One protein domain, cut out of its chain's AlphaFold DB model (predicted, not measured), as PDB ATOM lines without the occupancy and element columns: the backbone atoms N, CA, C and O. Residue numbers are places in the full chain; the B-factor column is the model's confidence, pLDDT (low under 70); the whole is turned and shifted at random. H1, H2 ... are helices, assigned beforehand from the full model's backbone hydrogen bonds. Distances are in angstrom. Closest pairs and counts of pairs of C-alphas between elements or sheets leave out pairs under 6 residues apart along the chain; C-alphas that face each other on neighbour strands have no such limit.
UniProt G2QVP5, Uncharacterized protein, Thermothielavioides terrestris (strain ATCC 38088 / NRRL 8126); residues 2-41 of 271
ATOM      1  N   PRO A   2      37.441  20.166  -6.149       50.94
ATOM      2  CA  PRO A   2      37.735  19.166  -7.175       50.94
ATOM      3  C   PRO A   2      38.225  19.939  -8.407       50.94
ATOM      4  O   PRO A   2      37.788  21.069  -8.605       50.94
ATOM      5  N   PHE A   3      39.168  19.404  -9.174       58.75
ATOM      6  CA  PHE A   3      39.689  20.074 -10.365       58.75
ATOM      7  C   PHE A   3      38.532  20.378 -11.326       58.75
ATOM      8  O   PHE A   3      38.057  19.502 -12.049       58.75
ATOM      9  N   GLU A   4      37.995  21.594 -11.232       56.38
ATOM     10  CA  GLU A   4      36.821  21.998 -11.986       56.38
ATOM     11  C   GLU A   4      37.172  21.994 -13.473       56.38
ATOM     12  O   GLU A   4      38.338  22.200 -13.839       56.38
ATOM     13  N   PRO A   5      36.187  21.752 -14.356       61.41
ATOM     14  CA  PRO A   5      36.393  21.941 -15.779       61.41
ATOM     15  C   PRO A   5      37.036  23.312 -16.033       61.41
ATOM     16  O   PRO A   5      36.700  24.288 -15.352       61.41
ATOM     17  N   PRO A   6      37.975  23.406 -16.987       66.19
ATOM     18  CA  PRO A   6      38.703  24.639 -17.228       66.19
ATOM     19  C   PRO A   6      37.728  25.784 -17.502       66.19
ATOM     20  O   PRO A   6      36.700  25.587 -18.152       66.19
ATOM     21  N   LYS A   7      38.080  26.999 -17.060       64.94
ATOM     22  CA  LYS A   7      37.333  28.207 -17.430       64.94
ATOM     23  C   LYS A   7      37.266  28.289 -18.957       64.94
ATOM     24  O   LYS A   7      38.288  28.435 -19.632       64.94
ATOM     25  N   ILE A   8      36.059  28.097 -19.478       72.50
ATOM     26  CA  ILE A   8      35.785  27.917 -20.900       72.50
ATOM     27  C   ILE A   8      36.027  29.248 -21.612       72.50
ATOM     28  O   ILE A   8      35.628  30.298 -21.114       72.50
ATOM     29  N   THR A   9      36.675  29.217 -22.777       76.81
ATOM     30  CA  THR A   9      36.795  30.401 -23.633       76.81
ATOM     31  C   THR A   9      35.867  30.266 -24.830       76.81
ATOM     32  O   THR A   9      35.819  29.209 -25.467       76.81
ATOM     33  N   ASP A  10      35.181  31.353 -25.186       82.38
ATOM     34  CA  ASP A  10      34.274  31.390 -26.344       82.38
ATOM     35  C   ASP A  10      34.982  30.962 -27.634       82.38
ATOM     36  O   ASP A  10      34.409  30.273 -28.474       82.38
ATOM     37  N   LYS A  11      36.286  31.254 -27.732       88.19
ATOM     38  CA  LYS A  11      37.145  30.821 -28.836       88.19
ATOM     39  C   LYS A  11      37.239  29.294 -28.962       88.19
ATOM     40  O   LYS A  11      37.135  28.776 -30.068       88.19
ATOM     41  N   LYS A  12      37.428  28.559 -27.858       88.25
ATOM     42  CA  LYS A  12      37.509  27.084 -27.897       88.25
ATOM     43  C   LYS A  12      36.160  26.460 -28.254       88.25
ATOM     44  O   LYS A  12      36.123  25.478 -28.989       88.25
ATOM     45  N   ASN A  13      35.066  27.055 -27.778       90.06
ATOM     46  CA  ASN A  13      33.716  26.624 -28.132       90.06
ATOM     47  C   ASN A  13      33.419  26.841 -29.616       90.06
ATOM     48  O   ASN A  13      32.894  25.935 -30.256       90.06
ATOM     49  N   ALA A  14      33.785  28.002 -30.168       90.81
ATOM     50  CA  ALA A  14      33.603  28.301 -31.586       90.81
ATOM     51  C   ALA A  14      34.335  27.283 -32.471       90.81
ATOM     52  O   ALA A  14      33.718  26.687 -33.350       90.81
ATOM     53  N   ILE A  15      35.605  26.997 -32.157       92.44
ATOM     54  CA  ILE A  15      36.409  25.992 -32.869       92.44
ATOM     55  C   ILE A  15      35.754  24.605 -32.790       92.44
ATOM     56  O   ILE A  15      35.670  23.896 -33.792       92.44
ATOM     57  N   TRP A  16      35.256  24.206 -31.614       91.88
ATOM     58  CA  TRP A  16      34.561  22.926 -31.468       91.88
ATOM     59  C   TRP A  16      33.294  22.859 -32.325       91.88
ATOM     60  O   TRP A  16      33.094  21.876 -33.031       91.88
ATOM     61  N   ILE A  17      32.460  23.901 -32.299       92.38
ATOM     62  CA  ILE A  17      31.213  23.964 -33.080       92.38
ATOM     63  C   ILE A  17      31.500  23.892 -34.585       92.38
ATOM     64  O   ILE A  17      30.752  23.243 -35.319       92.38
ATOM     65  N   GLU A  18      32.570  24.545 -35.032       94.44
ATOM     66  CA  GLU A  18      32.989  24.574 -36.430       94.44
ATOM     67  C   GLU A  18      33.468  23.196 -36.914       94.44
ATOM     68  O   GLU A  18      32.994  22.697 -37.937       94.44
ATOM     69  N   ILE A  19      34.355  22.549 -36.150       94.56
ATOM     70  CA  ILE A  19      35.050  21.321 -36.567       94.56
ATOM     71  C   ILE A  19      34.234  20.055 -36.274       94.56
ATOM     72  O   ILE A  19      34.241  19.108 -37.067       94.56
ATOM     73  N   ALA A  20      33.546  19.991 -35.131       92.19
ATOM     74  CA  ALA A  20      32.825  18.793 -34.722       92.19
ATOM     75  C   ALA A  20      31.708  18.458 -35.721       92.19
ATOM     76  O   ALA A  20      31.058  19.339 -36.296       92.19
ATOM     77  N   LYS A  21      31.449  17.164 -35.943       92.56
ATOM     78  CA  LYS A  21      30.393  16.758 -36.877       92.56
ATOM     79  C   LYS A  21      29.013  17.056 -36.276       92.56
ATOM     80  O   LYS A  21      28.853  17.058 -35.049       92.56
ATOM     81  N   PRO A  22      27.994  17.274 -37.128       88.00
ATOM     82  CA  PRO A  22      26.612  17.363 -36.676       88.00
ATOM     83  C   PRO A  22      26.257  16.170 -35.773       88.00
ATOM     84  O   PRO A  22      26.534  15.026 -36.123       88.00
ATOM     85  N   GLY A  23      25.697  16.452 -34.594       87.12
ATOM     86  CA  GLY A  23      25.381  15.452 -33.565       87.12
ATOM     87  C   GLY A  23      26.225  15.543 -32.288       87.12
ATOM     88  O   GLY A  23      25.758  15.102 -31.246       87.12
ATOM     89  N   PHE A  24      27.409  16.167 -32.322       88.62
ATOM     90  CA  PHE A  24      28.245  16.372 -31.121       88.62
ATOM     91  C   PHE A  24      28.924  17.752 -31.063       88.62
ATOM     92  O   PHE A  24      29.908  17.951 -30.357       88.62
ATOM     93  N   ARG A  25      28.365  18.739 -31.776       91.94
ATOM     94  CA  ARG A  25      28.831  20.139 -31.779       91.94
ATOM     95  C   ARG A  25      28.562  20.901 -30.495       91.94
ATOM     96  O   ARG A  25      29.153  21.952 -30.304       91.94
ATOM     97  N   ASP A  26      27.659  20.417 -29.649       89.19
ATOM     98  CA  ASP A  26      27.297  21.118 -28.423       89.19
ATOM     99  C   ASP A  26      28.474  21.078 -27.428       89.19
ATOM    100  O   ASP A  26      28.787  20.006 -26.891       89.19
ATOM    101  N   PRO A  27      29.129  22.225 -27.152       89.94
ATOM    102  CA  PRO A  27      30.294  22.271 -26.274       89.94
ATOM    103  C   PRO A  27      29.972  21.866 -24.835       89.94
ATOM    104  O   PRO A  27      30.875  21.503 -24.083       89.94
ATOM    105  N   ARG A  28      28.694  21.890 -24.429       87.44
ATOM    106  CA  ARG A  28      28.295  21.465 -23.084       87.44
ATOM    107  C   ARG A  28      28.679  20.014 -22.833       87.44
ATOM    108  O   ARG A  28      29.181  19.720 -21.753       87.44
ATOM    109  N   TYR A  29      28.517  19.121 -23.811       88.81
ATOM    110  CA  TYR A  29      28.906  17.713 -23.659       88.81
ATOM    111  C   TYR A  29      30.424  17.533 -23.616       88.81
ATOM    112  O   TYR A  29      30.909  16.726 -22.824       88.81
ATOM    113  N   LEU A  30      31.170  18.325 -24.395       89.25
ATOM    114  CA  LEU A  30      32.635  18.308 -24.385       89.25
ATOM    115  C   LEU A  30      33.186  18.613 -22.986       89.25
ATOM    116  O   LEU A  30      33.989  17.848 -22.458       89.25
ATOM    117  N   TRP A  31      32.735  19.710 -22.375       86.00
ATOM    118  CA  TRP A  31      33.282  20.187 -21.099       86.00
ATOM    119  C   TRP A  31      32.652  19.539 -19.863       86.00
ATOM    120  O   TRP A  31      33.184  19.684 -18.765       86.00
ATOM    121  N   SER A  32      31.537  18.820 -20.019       84.81
ATOM    122  CA  SER A  32      30.876  18.107 -18.924       84.81
ATOM    123  C   SER A  32      31.154  16.603 -18.985       84.81
ATOM    124  O   SER A  32      32.021  16.114 -18.262       84.81
ATOM    125  N   ASP A  33      30.442  15.866 -19.837       86.81
ATOM    126  CA  ASP A  33      30.514  14.407 -19.917       86.81
ATOM    127  C   ASP A  33      31.872  13.921 -20.431       86.81
ATOM    128  O   ASP A  33      32.534  13.123 -19.767       86.81
ATOM    129  N   TYR A  34      32.329  14.435 -21.578       90.00
ATOM    130  CA  TYR A  34      33.553  13.940 -22.211       90.00
ATOM    131  C   TYR A  34      34.792  14.286 -21.394       90.00
ATOM    132  O   TYR A  34      35.643  13.423 -21.187       90.00
ATOM    133  N   TRP A  35      34.865  15.508 -20.863       87.50
ATOM    134  CA  TRP A  35      35.946  15.907 -19.968       87.50
ATOM    135  C   TRP A  35      36.033  14.994 -18.743       87.50
ATOM    136  O   TRP A  35      37.101  14.473 -18.437       87.50
ATOM    137  N   ARG A  36      34.914  14.729 -18.056       85.31
ATOM    138  CA  ARG A  36      34.933  13.833 -16.890       85.31
ATOM    139  C   ARG A  36      35.321  12.409 -17.276       85.31
ATOM    140  O   ARG A  36      36.226  11.841 -16.680       85.31
ATOM    141  N   ARG A  37      34.688  11.827 -18.290       88.50
ATOM    142  CA  ARG A  37      34.873  10.403 -18.613       88.50
ATOM    143  C   ARG A  37      36.217  10.079 -19.250       88.50
ATOM    144  O   ARG A  37      36.746   9.002 -19.003       88.50
ATOM    145  N   PHE A  38      36.737  10.972 -20.088       89.38
ATOM    146  CA  PHE A  38      37.911  10.688 -20.917       89.38
ATOM    147  C   PHE A  38      39.154  11.484 -20.518       89.38
ATOM    148  O   PHE A  38      40.219  11.236 -21.074       89.38
ATOM    149  N   ASN A  39      39.041  12.422 -19.572       86.56
ATOM    150  CA  ASN A  39      40.167  13.246 -19.128       86.56
ATOM    151  C   ASN A  39      40.368  13.263 -17.598       86.56
ATOM    152  O   ASN A  39      41.333  13.865 -17.133       86.56
ATOM    153  N   THR A  40      39.509  12.612 -16.800       84.00
ATOM    154  CA  THR A  40      39.711  12.520 -15.341       84.00
ATOM    155  C   THR A  40      40.026  11.097 -14.896       84.00
ATOM    156  O   THR A  40      39.424  10.137 -15.371       84.00
ATOM    157  N   ILE A  41      40.987  10.975 -13.980       82.75
ATOM    158  CA  ILE A  41      41.331   9.734 -13.284       82.75
ATOM    159  C   ILE A  41      41.246   9.971 -11.775       82.75
ATOM    160  O   ILE A  41      41.436  11.097 -11.310       82.75
TER     161      ILE A  41
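What this domain is: This is residues 2 to 41 of the 271 residues of an uncharacterized protein of Thermothielavioides terrestris (strain ATCC 38088 / NRRL 8126) (UniProt G2QVP5). Two short helices stand at about a right angle and, with an unnamed lead-in, draw a small U: residues 2 to 9 are one arm, H1 the base, H2 the other arm. Residues 18 to 23, at the end of H1 and in the loop after it, stick out. The printed part has 40 residues, two named helices in the order H1, H2, no named strand, and is all helix. It is only just compact, close to loose, with a radius of gyration of the C-alphas of 10.5 A, and elongated, spanning 30 by 19 by 11 A.

Where its parts are: Find C-alpha 10 at (34.274, 31.390, -26.344); from there H1, residues 10 to 19, runs 14.4 A. H2, residues 27 to 39, runs 15.2 A to C-alpha 39 at (40.167, 13.246, -19.128).

How they stand to each other: Look at Asn 13 and Pro 27, whose C-alphas are the closest of H1 and H2, 5.8 A apart. The helices only just touch, with 3 pairs of C-alphas within 8 A, and H2 does so with residue 27 alone. Their lines are about perpendicular, at 86 degrees. Every O i to N i+4 pair is within hydrogen-bond range in H1, and 7 of 9 in H2.

The domain as a whole: The printed part has no cut, and the link H1 to H2 is short. Residues 2 to 7 have pLDDT under 70.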